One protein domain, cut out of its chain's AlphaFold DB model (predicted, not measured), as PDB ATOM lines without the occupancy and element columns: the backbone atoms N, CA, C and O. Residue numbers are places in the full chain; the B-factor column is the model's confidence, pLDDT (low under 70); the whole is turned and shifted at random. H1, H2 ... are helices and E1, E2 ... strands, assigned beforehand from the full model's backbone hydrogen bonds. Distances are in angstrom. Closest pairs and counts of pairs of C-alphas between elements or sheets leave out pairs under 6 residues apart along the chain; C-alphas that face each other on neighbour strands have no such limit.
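What this domain is: This is residues 62 to 168 of the 169 residues of an uncharacterized protein of Candidatus Woesearchaeota archaeon (UniProt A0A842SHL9). A twisted five-stranded sheet has two helices, H1 and H2, over one face, and a small hairpin, E1 and E2, sits at one end of the domain, away from this sheet. The long hairpin E6 and E7 makes one side of the sheet, the short strands E3, E4 and E5 the other, and a long loop, residues 127 to 143, joins its two edges. The printed part has 107 residues with two named helices and seven named strands, in the order H1 E1 E2 H2 E3 E4 E5 E6 E7; the class is mixed, helices and strands. The large sheet runs E5 E4 E3 E7 E6, all antiparallel. The whole is compact, with a radius of gyration of the C-alphas of 13.8 A, and elongated, spanning 46 by 30 by 22 A.

Where its parts are: In the large sheet, E6 is residues 144 to 152, 25.7 A long, and E7 is residues 159 to 167, 26.1 A, ending at C-alpha 167 (-30.987, -36.331, -45.401). E3 is residues 110 to 114, 13.3 A; E4 is residues 118 to 121, 9.8 A; E5 is residues 124 to 126, 6.4 A. H1, residues 67 to 77, is 15.6 A long and begins at C-alpha 67 (-13.103, -29.267, -38.342). H2, residues 93 to 105, is 18.0 A long. E1 is residues 81 to 83, 6.9 A, and E2 is residues 90 to 92, 6.7 A.

How they stand to each other: The large sheet is strongly twisted, but only just, with C-alphas up to 4.2 A off its best plane. E3, E4 and E5 form a meander, each strand the antiparallel neighbour of the one before; N 112 and O 120 are 2.8 A apart, N 121 and O 124 2.9 A. Between the antiparallel neighbours E3 and E7, N 111 and O 165 are within hydrogen-bond range at 2.9 A, and in the hairpin E6 and E7, N 160 and O 151 are within hydrogen-bond range at 2.8 A. H1 and H2 are on the same face, giving two layers, helices over a sheet. H2, 8.9 A high, lies over E4, E3 and, only just, E5 with 3 C-alphas, slantwise at 41 degrees to E3 on the local plane. H1, 5.9 A high, is over none of the strands, only just: 2 C-alphas fall on E7 and 2 on E6. H2 touches H1 with residues 93 to 97 alone, opposite ways at a shallow tilt of 32 degrees, only just short of steep; the closest C-alphas, of Leu 70 and Ile 93, are 5.9 A apart. In the hairpin E1 and E2, N 91 and O 82 are 2.8 A apart. Every O i to N i+4 pair is within hydrogen-bond range in H1, and 8 of 9 in H2.

The domain as a whole: The two C-alphas farthest apart, of Arg 86 and Gly 141, are 46.2 A apart. The printed part has no cut. The link from E5 to E6, 17 residues, is long. Mean pLDDT of the printed part is 82.8; residues 115 to 117 and 127 to 135 are under 70.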
ATOM      1  N   GLU A  62     -12.955 -23.513 -38.295       83.44
ATOM      2  CA  GLU A  62     -13.390 -22.514 -37.312       83.44
ATOM      3  C   GLU A  62     -12.145 -21.776 -36.818       83.44
ATOM      4  O   GLU A  62     -11.198 -22.397 -36.339       83.44
ATOM      5  N   LYS A  63     -12.105 -20.448 -36.981       84.62
ATOM      6  CA  LYS A  63     -10.929 -19.615 -36.649       84.62
ATOM      7  C   LYS A  63      -9.599 -20.133 -37.243       84.62
ATOM      8  O   LYS A  63      -8.538 -19.944 -36.661       84.62
ATOM      9  N   GLY A  64      -9.654 -20.779 -38.411       84.00
ATOM     10  CA  GLY A  64      -8.486 -21.365 -39.079       84.00
ATOM     11  C   GLY A  64      -8.111 -22.779 -38.616       84.00
ATOM     12  O   GLY A  64      -7.226 -23.374 -39.223       84.00
ATOM     13  N   ILE A  65      -8.800 -23.336 -37.615       85.62
ATOM     14  CA  ILE A  65      -8.617 -24.719 -37.163       85.62
ATOM     15  C   ILE A  65      -9.533 -25.647 -37.972       85.62
ATOM     16  O   ILE A  65     -10.747 -25.415 -38.009       85.62
ATOM     17  N   PRO A  66      -8.994 -26.681 -38.639       87.38
ATOM     18  CA  PRO A  66      -9.784 -27.659 -39.378       87.38
ATOM     19  C   PRO A  66     -10.810 -28.399 -38.513       87.38
ATOM     20  O   PRO A  66     -10.522 -28.847 -37.405       87.38
ATOM     21  N   LEU A  67     -12.011 -28.600 -39.050       87.56
ATOM     22  CA  LEU A  67     -13.103 -29.267 -38.342       87.56
ATOM     23  C   LEU A  67     -12.760 -30.721 -37.963       87.56
ATOM     24  O   LEU A  67     -13.131 -31.190 -36.892       87.56
ATOM     25  N   ASN A  68     -11.996 -31.422 -38.803       87.00
ATOM     26  CA  ASN A  68     -11.492 -32.765 -38.500       87.00
ATOM     27  C   ASN A  68     -10.498 -32.781 -37.321       87.00
ATOM     28  O   ASN A  68     -10.445 -33.769 -36.593       87.00
ATOM     29  N   GLU A  69      -9.745 -31.702 -37.103       88.56
ATOM     30  CA  GLU A  69      -8.889 -31.549 -35.926       88.56
ATOM     31  C   GLU A  69      -9.730 -31.365 -34.660       88.56
ATOM     32  O   GLU A  69      -9.501 -32.068 -33.678       88.56
ATOM     33  N   LEU A  70     -10.751 -30.498 -34.703       90.62
ATOM     34  CA  LEU A  70     -11.683 -30.296 -33.586       90.62
ATOM     35  C   LEU A  70     -12.368 -31.613 -33.179       90.62
ATOM     36  O   LEU A  70     -12.401 -31.962 -31.999       90.62
ATOM     37  N   ILE A  71     -12.842 -32.387 -34.162       90.38
ATOM     38  CA  ILE A  71     -13.408 -33.728 -33.950       90.38
ATOM     39  C   ILE A  71     -12.376 -34.659 -33.293       90.38
ATOM     40  O   ILE A  71     -12.694 -35.371 -32.339       90.38
ATOM     41  N   GLY A  72     -11.130 -34.635 -33.771       89.69
ATOM     42  CA  GLY A  72     -10.027 -35.406 -33.207       89.69
ATOM     43  C   GLY A  72      -9.752 -35.080 -31.740       89.69
ATOM     44  O   GLY A  72      -9.644 -35.992 -30.920       89.69
ATOM     45  N   VAL A  73      -9.675 -33.791 -31.397       90.88
ATOM     46  CA  VAL A  73      -9.475 -33.304 -30.022       90.88
ATOM     47  C   VAL A  73     -10.618 -33.756 -29.114       90.88
ATOM     48  O   VAL A  73     -10.353 -34.306 -28.042       90.88
ATOM     49  N   TYR A  74     -11.870 -33.604 -29.556       89.56
ATOM     50  CA  TYR A  74     -13.033 -34.067 -28.799       89.56
ATOM     51  C   TYR A  74     -12.963 -35.571 -28.517       89.56
ATOM     52  O   TYR A  74     -13.097 -35.991 -27.372       89.56
ATOM     53  N   ILE A  75     -12.684 -36.394 -29.530       87.62
ATOM     54  CA  ILE A  75     -12.639 -37.854 -29.364       87.62
ATOM     55  C   ILE A  75     -11.475 -38.306 -28.485       87.62
ATOM     56  O   ILE A  75     -11.605 -39.260 -27.721       87.62
ATOM     57  N   CYS A  76     -10.336 -37.629 -28.578       87.62
ATOM     58  CA  CYS A  76      -9.152 -37.983 -27.809       87.62
ATOM     59  C   CYS A  76      -9.248 -37.636 -26.328       87.62
ATOM     60  O   CYS A  76      -8.757 -38.396 -25.495       87.62
ATOM     61  N   TYR A  77      -9.832 -36.484 -26.008       87.75
ATOM     62  CA  TYR A  77      -9.770 -35.928 -24.657       87.75
ATOM     63  C   TYR A  77     -11.144 -35.783 -24.005       87.75
ATOM     64  O   TYR A  77     -11.222 -35.459 -22.824       87.75
ATOM     65  N   THR A  78     -12.232 -36.034 -24.740       85.94
ATOM     66  CA  THR A  78     -13.628 -35.885 -24.287       85.94
ATOM     67  C   THR A  78     -13.943 -34.495 -23.724       85.94
ATOM     68  O   THR A  78     -14.844 -34.328 -22.906       85.94
ATOM     69  N   ILE A  79     -13.196 -33.482 -24.175       88.19
ATOM     70  CA  ILE A  79     -13.376 -32.082 -23.788       88.19
ATOM     71  C   ILE A  79     -14.266 -31.368 -24.798       88.19
ATOM     72  O   ILE A  79     -14.089 -31.523 -26.001       88.19
ATOM     73  N   THR A  80     -15.201 -30.556 -24.314       88.50
ATOM     74  CA  THR A  80     -16.053 -29.714 -25.170       88.50
ATOM     75  C   THR A  80     -15.459 -28.333 -25.411       88.50
ATOM     76  O   THR A  80     -15.824 -27.690 -26.381       88.50
ATOM     77  N   ASN A  81     -14.514 -27.890 -24.582       93.75
ATOM     78  CA  ASN A  81     -13.833 -26.608 -24.722       93.75
ATOM     79  C   ASN A  81     -12.324 -26.838 -24.817       93.75
ATOM     80  O   ASN A  81     -11.739 -27.447 -23.920       93.75
ATOM     81  N   ALA A  82     -11.696 -26.342 -25.882       92.44
ATOM     82  CA  ALA A  82     -10.250 -26.409 -26.080       92.44
ATOM     83  C   ALA A  82      -9.659 -25.006 -26.222       92.44
ATOM     84  O   ALA A  82     -10.201 -24.165 -26.936       92.44
ATOM     85  N   ASP A  83      -8.549 -24.749 -25.529       91.81
ATOM     86  CA  ASP A  83      -7.800 -23.499 -25.651       91.81
ATOM     87  C   ASP A  83      -6.673 -23.661 -26.675       91.81
ATOM     88  O   ASP A  83      -5.750 -24.453 -26.488       91.81
ATOM     89  N   TYR A  84      -6.759 -22.887 -27.757       88.94
ATOM     90  CA  TYR A  84      -5.775 -22.856 -28.840       88.94
ATOM     91  C   TYR A  84      -4.735 -21.734 -28.664       88.94
ATOM     92  O   TYR A  84      -4.024 -21.357 -29.599       88.94
ATOM     93  N   GLY A  85      -4.619 -21.191 -27.450       90.12
ATOM     94  CA  GLY A  85      -3.640 -20.184 -27.072       90.12
ATOM     95  C   GLY A  85      -4.087 -18.756 -27.382       90.12
ATOM     96  O   GLY A  85      -5.139 -18.503 -27.962       90.12
ATOM     97  N   ARG A  86      -3.247 -17.782 -27.008       85.88
ATOM     98  CA  ARG A  86      -3.627 -16.356 -26.895       85.88
ATOM     99  C   ARG A  86      -4.236 -15.716 -28.150       85.88
ATOM    100  O   ARG A  86      -4.993 -14.766 -28.010       85.88
ATOM    101  N   ASN A  87      -3.900 -16.196 -29.347       86.56
ATOM    102  CA  ASN A  87      -4.347 -15.581 -30.604       86.56
ATOM    103  C   ASN A  87      -5.704 -16.113 -31.098       86.56
ATOM    104  O   ASN A  87      -6.395 -15.416 -31.835       86.56
ATOM    105  N   ILE A  88      -6.075 -17.337 -30.715       87.75
ATOM    106  CA  ILE A  88      -7.321 -18.002 -31.140       87.75
ATOM    107  C   ILE A  88      -8.327 -18.031 -29.978       87.75
ATOM    108  O   ILE A  88      -9.536 -17.836 -30.171       87.75
ATOM    109  N   GLY A  89      -7.801 -18.212 -28.767       91.25
ATOM    110  CA  GLY A  89      -8.535 -18.351 -27.522       91.25
ATOM    111  C   GLY A  89      -9.206 -19.713 -27.391       91.25
ATOM    112  O   GLY A  89      -8.895 -20.669 -28.107       91.25
ATOM    113  N   SER A  90     -10.170 -19.772 -26.477       93.06
ATOM    114  CA  SER A  90     -11.006 -20.950 -26.297       93.06
ATOM    115  C   SER A  90     -11.990 -21.119 -27.461       93.06
ATOM    116  O   SER A  90     -12.534 -20.145 -28.002       93.06
ATOM    117  N   ILE A  91     -12.184 -22.371 -27.859       93.81
ATOM    118  CA  ILE A  91     -13.160 -22.826 -28.843       93.81
ATOM    119  C   ILE A  91     -14.060 -23.850 -28.154       93.81
ATOM    120  O   ILE A  91     -13.562 -24.854 -27.638       93.81
ATOM    121  N   ASP A  92     -15.372 -23.614 -28.194       95.06
ATOM    122  CA  ASP A  92     -16.354 -24.659 -27.911       95.06
ATOM    123  C   ASP A  92     -16.423 -25.585 -29.128       95.06
ATOM    124  O   ASP A  92     -16.878 -25.200 -30.208       95.06
ATOM    125  N   ILE A  93     -15.882 -26.786 -28.974       92.56
ATOM    126  CA  ILE A  93     -15.709 -27.765 -30.038       92.56
ATOM    127  C   ILE A  93     -17.063 -28.230 -30.571       92.56
ATOM    128  O   ILE A  93     -17.244 -28.277 -31.787       92.56
ATOM    129  N   ILE A  94     -18.006 -28.567 -29.689       92.06
ATOM    130  CA  ILE A  94     -19.304 -29.109 -30.104       92.06
ATOM    131  C   ILE A  94     -20.101 -28.029 -30.819       92.06
ATOM    132  O   ILE A  94     -20.600 -28.267 -31.919       92.06
ATOM    133  N   ASP A  95     -20.140 -26.827 -30.249       94.06
ATOM    134  CA  ASP A  95     -20.858 -25.701 -30.842       94.06
ATOM    135  C   ASP A  95     -20.250 -25.301 -32.197       94.06
ATOM    136  O   ASP A  95     -20.966 -25.042 -33.166       94.06
ATOM    137  N   SER A  96     -18.919 -25.348 -32.314       93.38
ATOM    138  CA  SER A  96     -18.216 -25.102 -33.579       93.38
ATOM    139  C   SER A  96     -18.529 -26.166 -34.629       93.38
ATOM    140  O   SER A  96     -18.775 -25.822 -35.785       93.38
ATOM    141  N   ILE A  97     -18.563 -27.448 -34.245       91.94
ATOM    142  CA  ILE A  97     -18.950 -28.534 -35.152       91.94
ATOM    143  C   ILE A  97     -20.376 -28.318 -35.656       91.94
ATOM    144  O   ILE A  97     -20.606 -28.355 -36.865       91.94
ATOM    145  N   ILE A  98     -21.310 -28.034 -34.746       92.62
ATOM    146  CA  ILE A  98     -22.717 -27.810 -35.077       92.62
ATOM    147  C   ILE A  98     -22.865 -26.632 -36.029       92.62
ATOM    148  O   ILE A  98     -23.435 -26.783 -37.104       92.62
ATOM    149  N   LYS A  99     -22.289 -25.479 -35.685       92.44
ATOM    150  CA  LYS A  99     -22.370 -24.256 -36.488       92.44
ATOM    151  C   LYS A  99     -21.837 -24.453 -37.906       92.44
ATOM    152  O   LYS A  99     -22.420 -23.943 -38.862       92.44
ATOM    153  N   GLN A 100     -20.720 -25.161 -38.050       88.25
ATOM    154  CA  GLN A 100     -20.101 -25.388 -39.353       88.25
ATOM    155  C   GLN A 100     -20.885 -26.396 -40.199       88.25
ATOM    156  O   GLN A 100     -21.031 -26.191 -41.403       88.25
ATOM    157  N   LEU A 101     -21.434 -27.448 -39.589       89.38
ATOM    158  CA  LEU A 101     -22.245 -28.436 -40.304       89.38
ATOM    159  C   LEU A 101     -23.648 -27.913 -40.638       89.38
ATOM    160  O   LEU A 101     -24.092 -28.098 -41.768       89.38
ATOM    161  N   ASP A 102     -24.287 -27.162 -39.737       89.31
ATOM    162  CA  ASP A 102     -25.553 -26.462 -39.997       89.31
ATOM    163  C   ASP A 102     -25.428 -25.484 -41.171       89.31
ATOM    164  O   ASP A 102     -26.368 -25.321 -41.946       89.31
ATOM    165  N   ARG A 103     -24.262 -24.847 -41.342       84.94
ATOM    166  CA  ARG A 103     -24.005 -23.932 -42.463       84.94
ATOM    167  C   ARG A 103     -23.978 -24.637 -43.823       84.94
ATOM    168  O   ARG A 103     -24.223 -23.986 -44.835       84.94
ATOM    169  N   ILE A 104     -23.623 -25.918 -43.863       85.12
ATOM    170  CA  ILE A 104     -23.348 -26.647 -45.111       85.12
ATOM    171  C   ILE A 104     -24.494 -27.571 -45.476       85.12
ATOM    172  O   ILE A 104     -24.875 -27.641 -46.640       85.12
ATOM    173  N   TYR A 105     -25.019 -28.281 -44.484       84.56
ATOM    174  CA  TYR A 105     -26.043 -29.295 -44.677       84.56
ATOM    175  C   TYR A 105     -27.425 -28.831 -44.241       84.56
ATOM    176  O   TYR A 105     -28.363 -29.596 -44.395       84.56
ATOM    177  N   GLU A 106     -27.547 -27.596 -43.747       85.44
ATOM    178  CA  GLU A 106     -28.749 -27.037 -43.130       85.44
ATOM    179  C   GLU A 106     -29.100 -27.691 -41.787       85.44
ATOM    180  O   GLU A 106     -28.831 -28.863 -41.504       85.44
ATOM    181  N   LYS A 107     -29.714 -26.898 -40.910       87.44
ATOM    182  CA  LYS A 107     -30.065 -27.337 -39.561       87.44
ATOM    183  C   LYS A 107     -31.035 -28.523 -39.607       87.44
ATOM    184  O   LYS A 107     -32.063 -28.458 -40.271       87.44
ATOM    185  N   ASN A 108     -30.758 -29.560 -38.812       87.88
ATOM    186  CA  ASN A 108     -31.543 -30.806 -38.684       87.88
ATOM    187  C   ASN A 108     -31.504 -31.760 -39.892       87.88
ATOM    188  O   ASN A 108     -32.224 -32.762 -39.885       87.88
ATOM    189  N   ASN A 109     -30.656 -31.492 -40.881       87.06
ATOM    190  CA  ASN A 109     -30.505 -32.323 -42.078       87.06
ATOM    191  C   ASN A 109     -29.219 -33.164 -42.063       87.06
ATOM    192  O   ASN A 109     -28.913 -33.859 -43.030       87.06
ATOM    193  N   TRP A 110     -28.474 -33.147 -40.955       89.19
ATOM    194  CA  TRP A 110     -27.271 -33.950 -40.772       89.19
ATOM    195  C   TRP A 110     -27.186 -34.560 -39.366       89.19
ATOM    196  O   TRP A 110     -27.736 -34.024 -38.400       89.19
ATOM    197  N   LYS A 111     -26.482 -35.690 -39.253       91.00
ATOM    198  CA  LYS A 111     -26.035 -36.290 -37.987       91.00
ATOM    199  C   LYS A 111     -24.625 -36.838 -38.126       91.00
ATOM    200  O   LYS A 111     -24.299 -37.450 -39.141       91.00
ATOM    201  N   LEU A 112     -23.800 -36.645 -37.105       89.38
ATOM    202  CA  LEU A 112     -22.397 -37.041 -37.078       89.38
ATOM    203  C   LEU A 112     -22.175 -38.142 -36.036       89.38
ATOM    204  O   LEU A 112     -22.293 -37.898 -34.842       89.38
ATOM    205  N   GLU A 113     -21.819 -39.342 -36.478       88.62
ATOM    206  CA  GLU A 113     -21.469 -40.480 -35.626       88.62
ATOM    207  C   GLU A 113     -19.950 -40.623 -35.526       88.62
ATOM    208  O   GLU A 113     -19.251 -40.746 -36.537       88.62
ATOM    209  N   LEU A 114     -19.441 -40.651 -34.295       85.81
ATOM    210  CA  LEU A 114     -18.019 -40.785 -34.007       85.81
ATOM    211  C   LEU A 114     -17.774 -42.071 -33.205       85.81
ATOM    212  O   LEU A 114     -18.045 -42.102 -32.005       85.81
ATOM    213  N   ASN A 115     -17.293 -43.123 -33.890       68.00
ATOM    214  CA  ASN A 115     -16.834 -44.427 -33.370       68.00
ATOM    215  C   ASN A 115     -17.330 -44.793 -31.950       68.00
ATOM    216  O   ASN A 115     -16.536 -44.963 -31.026       68.00
ATOM    217  N   SER A 116     -18.655 -44.920 -31.806       60.34
ATOM    218  CA  SER A 116     -19.371 -45.418 -30.615       60.34
ATOM    219  C   SER A 116     -19.372 -44.532 -29.359       60.34
ATOM    220  O   SER A 116     -19.960 -44.928 -28.355       60.34
ATOM    221  N   ILE A 117     -18.748 -43.352 -29.387       63.94
ATOM    222  CA  ILE A 117     -18.630 -42.468 -28.209       63.94
ATOM    223  C   ILE A 117     -19.752 -41.432 -28.181       63.94
ATOM    224  O   ILE A 117     -20.282 -41.108 -27.122       63.94
ATOM    225  N   ALA A 118     -20.099 -40.896 -29.347       74.62
ATOM    226  CA  ALA A 118     -20.961 -39.735 -29.444       74.62
ATOM    227  C   ALA A 118     -21.697 -39.709 -30.777       74.62
ATOM    228  O   ALA A 118     -21.113 -40.017 -31.824       74.62
ATOM    229  N   CYS A 119     -22.953 -39.265 -30.732       87.00
ATOM    230  CA  CYS A 119     -23.598 -38.710 -31.906       87.00
ATOM    231  C   CYS A 119     -23.782 -37.207 -31.718       87.00
ATOM    232  O   CYS A 119     -24.292 -36.760 -30.697       87.00
ATOM    233  N   ILE A 120     -23.333 -36.415 -32.684       89.38
ATOM    234  CA  ILE A 120     -23.519 -34.966 -32.686       89.38
ATOM    235  C   ILE A 120     -24.604 -34.652 -33.711       89.38
ATOM    236  O   ILE A 120     -24.556 -35.120 -34.850       89.38
ATOM    237  N   THR A 121     -25.585 -33.863 -33.299       89.44
ATOM    238  CA  THR A 121     -26.677 -33.384 -34.143       89.44
ATOM    239  C   THR A 121     -26.736 -31.865 -34.098       89.44
ATOM    240  O   THR A 121     -26.100 -31.230 -33.258       89.44
ATOM    241  N   SER A 122     -27.554 -31.267 -34.960       86.31
ATOM    242  CA  SER A 122     -27.852 -29.827 -34.963       86.31
ATOM    243  C   SER A 122     -28.397 -29.277 -33.636       86.31
ATOM    244  O   SER A 122     -28.494 -28.062 -33.456       86.31
ATOM    245  N   THR A 123     -28.813 -30.150 -32.716       85.31
ATOM    246  CA  THR A 123     -29.323 -29.776 -31.391       85.31
ATOM    247  C   THR A 123     -28.323 -29.995 -30.262       85.31
ATOM    248  O   THR A 123     -28.598 -29.569 -29.143       85.31
ATOM    249  N   GLY A 124     -27.186 -30.648 -30.519       86.06
ATOM    250  CA  GLY A 124     -26.189 -30.922 -29.490       86.06
ATOM    251  C   GLY A 124     -25.600 -32.325 -29.550       86.06
ATOM    252  O   GLY A 124     -25.705 -33.049 -30.539       86.06
ATOM    253  N   LEU A 125     -24.971 -32.699 -28.439       84.75
ATOM    254  CA  LEU A 125     -24.443 -34.034 -28.214       84.75
ATOM    255  C   LEU A 125     -25.569 -34.976 -27.765       84.75
ATOM    256  O   LEU A 125     -26.127 -34.819 -26.680       84.75
ATOM    257  N   GLU A 126     -25.869 -35.983 -28.572       79.75
ATOM    258  CA  GLU A 126     -26.618 -37.155 -28.140       79.75
ATOM    259  C   GLU A 126     -25.626 -38.109 -27.451       79.75
ATOM    260  O   GLU A 126     -24.600 -38.496 -28.024       79.75
ATOM    261  N   GLY A 127     -25.892 -38.416 -26.175       58.44
ATOM    262  CA  GLY A 127     -25.008 -39.225 -25.332       58.44
ATOM    263  C   GLY A 127     -24.722 -40.618 -25.909       58.44
ATOM    264  O   GLY A 127     -25.422 -41.066 -26.823       58.44
ATOM    265  N   PRO A 128     -23.703 -41.323 -25.380       51.84
ATOM    266  CA  PRO A 128     -23.355 -42.645 -25.868       51.84
ATOM    267  C   PRO A 128     -24.573 -43.571 -25.779       51.84
ATOM    268  O   PRO A 128     -25.365 -43.481 -24.831       51.84
ATOM    269  N   PRO A 129     -24.739 -44.477 -26.749       49.91
ATOM    270  CA  PRO A 129     -25.778 -45.482 -26.676       49.91
ATOM    271  C   PRO A 129     -25.649 -46.263 -25.362       49.91
ATOM    272  O   PRO A 129     -24.602 -46.825 -25.054       49.91
ATOM    273  N   VAL A 130     -26.737 -46.333 -24.592       47.72
ATOM    274  CA  VAL A 130     -26.834 -47.063 -23.306       47.72
ATOM    275  C   VAL A 130     -26.655 -48.592 -23.485       47.72
ATOM    276  O   VAL A 130     -26.748 -49.364 -22.538       47.72
ATOM    277  N   SER A 131     -26.365 -49.055 -24.701       47.47
ATOM    278  CA  SER A 131     -26.012 -50.431 -25.023       47.47
ATOM    279  C   SER A 131     -24.943 -50.457 -26.115       47.47
ATOM    280  O   SER A 131     -24.953 -49.638 -27.032       47.47
ATOM    281  N   SER A 132     -24.048 -51.439 -26.044       47.34
ATOM    282  CA  SER A 132     -22.904 -51.693 -26.936       47.34
ATOM    283  C   SER A 132     -23.237 -51.905 -28.427       47.34
ATOM    284  O   SER A 132     -22.365 -52.306 -29.191       47.34
ATOM    285  N   GLU A 133     -24.476 -51.650 -28.855       45.62
ATOM    286  CA  GLU A 133     -24.993 -51.984 -30.188       45.62
ATOM    287  C   GLU A 133     -25.796 -50.864 -30.870       45.62
ATOM    288  O   GLU A 133     -26.196 -51.023 -32.022       45.62
ATOM    289  N   LYS A 134     -26.045 -49.714 -30.224       52.75
ATOM    290  CA  LYS A 134     -26.792 -48.628 -30.883       52.75
ATOM    291  C   LYS A 134     -25.853 -47.679 -31.631       52.75
ATOM    292  O   LYS A 134     -25.298 -46.745 -31.069       52.75
ATOM    293  N   THR A 135     -25.712 -47.914 -32.931       59.50
ATOM    294  CA  THR A 135     -25.248 -46.912 -33.903       59.50
ATOM    295  C   THR A 135     -26.126 -45.657 -33.838       59.50
ATOM    296  O   THR A 135     -27.273 -45.722 -33.378       59.50
ATOM    297  N   CYS A 136     -25.611 -44.497 -34.261       73.31
ATOM    298  CA  CYS A 136     -26.433 -43.292 -34.264       73.31
ATOM    299  C   CYS A 136     -27.611 -43.516 -35.215       73.31
ATOM    300  O   CYS A 136     -27.398 -43.740 -36.403       73.31
ATOM    301  N   SER A 137     -28.847 -43.502 -34.702       75.94
ATOM    302  CA  SER A 137     -30.029 -43.658 -35.551       75.94
ATOM    303  C   SER A 137     -30.142 -42.410 -36.431       75.94
ATOM    304  O   SER A 137     -30.410 -41.325 -35.897       75.94
ATOM    305  N   PRO A 138     -29.899 -42.522 -37.750       70.50
ATOM    306  CA  PRO A 138     -29.629 -41.359 -38.578       70.50
ATOM    307  C   PRO A 138     -30.895 -40.522 -38.736       70.50
ATOM    308  O   PRO A 138     -30.971 -39.433 -38.183       70.50
ATOM    309  N   PHE A 139     -31.940 -41.049 -39.374       81.19
ATOM    310  CA  PHE A 139     -33.222 -40.356 -39.495       81.19
ATOM    311  C   PHE A 139     -34.365 -41.372 -39.620       81.19
ATOM    312  O   PHE A 139     -34.453 -42.060 -40.636       81.19
ATOM    313  N   PRO A 140     -35.257 -41.502 -38.620       80.44
ATOM    314  CA  PRO A 140     -36.400 -42.402 -38.722       80.44
ATOM    315  C   PRO A 140     -37.313 -41.985 -39.882       80.44
ATOM    316  O   PRO A 140     -37.826 -40.869 -39.892       80.44
ATOM    317  N   GLY A 141     -37.514 -42.878 -40.853       80.50
ATOM    318  CA  GLY A 141     -38.454 -42.664 -41.959       80.50
ATOM    319  C   GLY A 141     -38.047 -41.602 -42.986       80.50
ATOM    320  O   GLY A 141     -38.902 -41.184 -43.762       80.50
ATOM    321  N   LYS A 142     -36.781 -41.160 -43.012       84.38
ATOM    322  CA  LYS A 142     -36.248 -40.285 -44.070       84.38
ATOM    323  C   LYS A 142     -35.173 -41.005 -44.871       84.38
ATOM    324  O   LYS A 142     -34.387 -41.766 -44.307       84.38
ATOM    325  N   GLU A 143     -35.108 -40.715 -46.165       86.00
ATOM    326  CA  GLU A 143     -33.968 -41.106 -46.988       86.00
ATOM    327  C   GLU A 143     -32.735 -40.279 -46.604       86.00
ATOM    328  O   GLU A 143     -32.829 -39.105 -46.225       86.00
ATOM    329  N   TYR A 144     -31.565 -40.911 -46.652       85.69
ATOM    330  CA  TYR A 144     -30.303 -40.265 -46.326       85.69
ATOM    331  C   TYR A 144     -29.149 -40.873 -47.117       85.69
ATOM    332  O   TYR A 144     -29.152 -42.055 -47.462       85.69
ATOM    333  N   THR A 145     -28.112 -40.067 -47.326       83.06
ATOM    334  CA  THR A 145     -26.801 -40.529 -47.783       83.06
ATOM    335  C   THR A 145     -25.835 -40.556 -46.607       83.06
ATOM    336  O   THR A 145     -25.830 -39.657 -45.766       83.06
ATOM    337  N   MET A 146     -25.019 -41.607 -46.532       84.38
ATOM    338  CA  MET A 146     -23.984 -41.758 -45.513       84.38
ATOM    339  C   MET A 146     -22.606 -41.609 -46.148       84.38
ATOM    340  O   MET A 146     -22.290 -42.281 -47.128       84.38
ATOM    341  N   TYR A 147     -21.779 -40.763 -45.544       82.38
ATOM    342  CA  TYR A 147     -20.379 -40.609 -45.906       82.38
ATOM    343  C   TYR A 147     -19.503 -41.025 -44.735       82.38
ATOM    344  O   TYR A 147     -19.641 -40.521 -43.621       82.38
ATOM    345  N   THR A 148     -18.575 -41.939 -44.998       84.38
ATOM    346  CA  THR A 148     -17.512 -42.279 -44.050       84.38
ATOM    347  C   THR A 148     -16.314 -41.378 -44.308       84.38
ATOM    348  O   THR A 148     -15.937 -41.183 -45.464       84.38
ATOM    349  N   PHE A 149     -15.708 -40.855 -43.246       81.56
ATOM    350  CA  PHE A 149     -14.517 -40.019 -43.322       81.56
ATOM    351  C   PHE A 149     -13.503 -40.376 -42.236       81.56
ATOM    352  O   PHE A 149     -13.835 -40.979 -41.216       81.56
ATOM    353  N   MET A 150     -12.250 -39.985 -42.465       84.06
ATOM    354  CA  MET A 150     -11.155 -40.157 -41.513       84.06
ATOM    355  C   MET A 150     -10.727 -38.808 -40.937       84.06
ATOM    356  O   MET A 150     -10.779 -37.786 -41.622       84.06
ATOM    357  N   PHE A 151     -10.279 -38.809 -39.685       84.12
ATOM    358  CA  PHE A 151      -9.781 -37.616 -39.002       84.12
ATOM    359  C   PHE A 151      -8.569 -37.944 -38.117       84.12
ATOM    360  O   PHE A 151      -8.440 -39.079 -37.649       84.12
ATOM    361  N   PRO A 152      -7.644 -36.992 -37.901       84.44
ATOM    362  CA  PRO A 152      -6.479 -37.223 -37.054       84.44
ATOM    363  C   PRO A 152      -6.885 -37.347 -35.578       84.44
ATOM    364  O   PRO A 152      -7.768 -36.631 -35.114       84.44
ATOM    365  N   LEU A 153      -6.221 -38.226 -34.824       85.94
ATOM    366  CA  LEU A 153      -6.386 -38.327 -33.372       85.94
ATOM    367  C   LEU A 153      -5.145 -37.748 -32.681       85.94
ATOM    368  O   LEU A 153      -4.141 -38.438 -32.605       85.94
ATOM    369  N   PRO A 154      -5.163 -36.528 -32.121       85.38
ATOM    370  CA  PRO A 154      -3.960 -35.910 -31.545       85.38
ATOM    371  C   PRO A 154      -3.326 -36.709 -30.389       85.38
ATOM    372  O   PRO A 154      -2.136 -36.583 -30.118       85.38
ATOM    373  N   CYS A 155      -4.097 -37.572 -29.726       83.62
ATOM    374  CA  CYS A 155      -3.635 -38.448 -28.651       83.62
ATOM    375  C   CYS A 155      -2.993 -39.767 -29.125       83.62
ATOM    376  O   CYS A 155      -2.497 -40.523 -28.288       83.62
ATOM    377  N   LYS A 156      -3.044 -40.106 -30.424       83.56
ATOM    378  CA  LYS A 156      -2.569 -41.391 -30.975       83.56
ATOM    379  C   LYS A 156      -1.965 -41.198 -32.369       83.56
ATOM    380  O   LYS A 156      -2.407 -40.368 -33.139       83.56
ATOM    381  N   ILE A 157      -1.037 -42.057 -32.781       76.44
ATOM    382  CA  ILE A 157      -0.472 -42.030 -34.152       76.44
ATOM    383  C   ILE A 157      -1.464 -42.632 -35.184       76.44
ATOM    384  O   ILE A 157      -1.094 -43.016 -36.284       76.44
ATOM    385  N   ASN A 158      -2.744 -42.762 -34.828       76.75
ATOM    386  CA  ASN A 158      -3.758 -43.424 -35.644       76.75
ATOM    387  C   ASN A 158      -4.841 -42.429 -36.081       76.75
ATOM    388  O   ASN A 158      -4.987 -41.356 -35.499       76.75
ATOM    389  N   THR A 159      -5.630 -42.798 -37.084       82.69
ATOM    390  CA  THR A 159      -6.783 -42.012 -37.532       82.69
ATOM    391  C   THR A 159      -8.073 -42.524 -36.903       82.69
ATOM    392  O   THR A 159      -8.282 -43.730 -36.768       82.69
ATOM    393  N   GLY A 160      -8.957 -41.601 -36.540       81.50
ATOM    394  CA  GLY A 160     -10.342 -41.896 -36.210       81.50
ATOM    395  C   GLY A 160     -11.166 -42.077 -37.479       81.50
ATOM    396  O   GLY A 160     -10.812 -41.560 -38.541       81.50
ATOM    397  N   ILE A 161     -12.267 -42.815 -37.361       85.00
ATOM    398  CA  ILE A 161     -13.263 -42.969 -38.421       85.00
ATOM    399  C   ILE A 161     -14.564 -42.361 -37.905       85.00
ATOM    400  O   ILE A 161     -14.955 -42.576 -36.759       85.00
ATOM    401  N   GLY A 162     -15.204 -41.554 -38.738       85.75
ATOM    402  CA  GLY A 162     -16.507 -40.966 -38.469       85.75
ATOM    403  C   GLY A 162     -17.455 -41.241 -39.623       85.75
ATOM    404  O   GLY A 162     -17.028 -41.507 -40.751       85.75
ATOM    405  N   LYS A 163     -18.752 -41.175 -39.340       87.06
ATOM    406  CA  LYS A 163     -19.804 -41.225 -40.353       87.06
ATOM    407  C   LYS A 163     -20.650 -39.975 -40.234       87.06
ATOM    408  O   LYS A 163     -21.032 -39.593 -39.134       87.06
ATOM    409  N   ILE A 164     -20.953 -39.351 -41.359       87.31
ATOM    410  CA  ILE A 164     -21.950 -38.291 -41.430       87.31
ATOM    411  C   ILE A 164     -23.126 -38.789 -42.260       87.31
ATOM    412  O   ILE A 164     -22.952 -39.328 -43.352       87.31
ATOM    413  N   TYR A 165     -24.319 -38.645 -41.706       87.50
ATOM    414  CA  TYR A 165     -25.584 -38.953 -42.353       87.50
ATOM    415  C   TYR A 165     -26.227 -37.637 -42.758       87.50
ATOM    416  O   TYR A 165     -26.346 -36.755 -41.914       87.50
ATOM    417  N   ILE A 166     -26.630 -37.505 -44.017       87.31
ATOM    418  CA  ILE A 166     -27.251 -36.293 -44.565       87.31
ATOM    419  C   ILE A 166     -28.575 -36.692 -45.198       87.31
ATOM    420  O   ILE A 166     -28.601 -37.613 -46.015       87.31
ATOM    421  N   THR A 167     -29.671 -36.040 -44.821       85.00
ATOM    422  CA  THR A 167     -30.987 -36.331 -45.401       85.00
ATOM    423  C   THR A 167     -31.008 -35.990 -46.886       85.00
ATOM    424  O   THR A 167     -30.565 -34.915 -47.282       85.00
ATOM    425  N   THR A 168     -31.555 -36.887 -47.698       76.44
ATOM    426  CA  THR A 168     -31.827 -36.657 -49.120       76.44
ATOM    427  C   THR A 168     -33.334 -36.537 -49.274       76.44
ATOM    428  O   THR A 168     -34.026 -37.549 -49.322       76.44
TER     429      THR A 168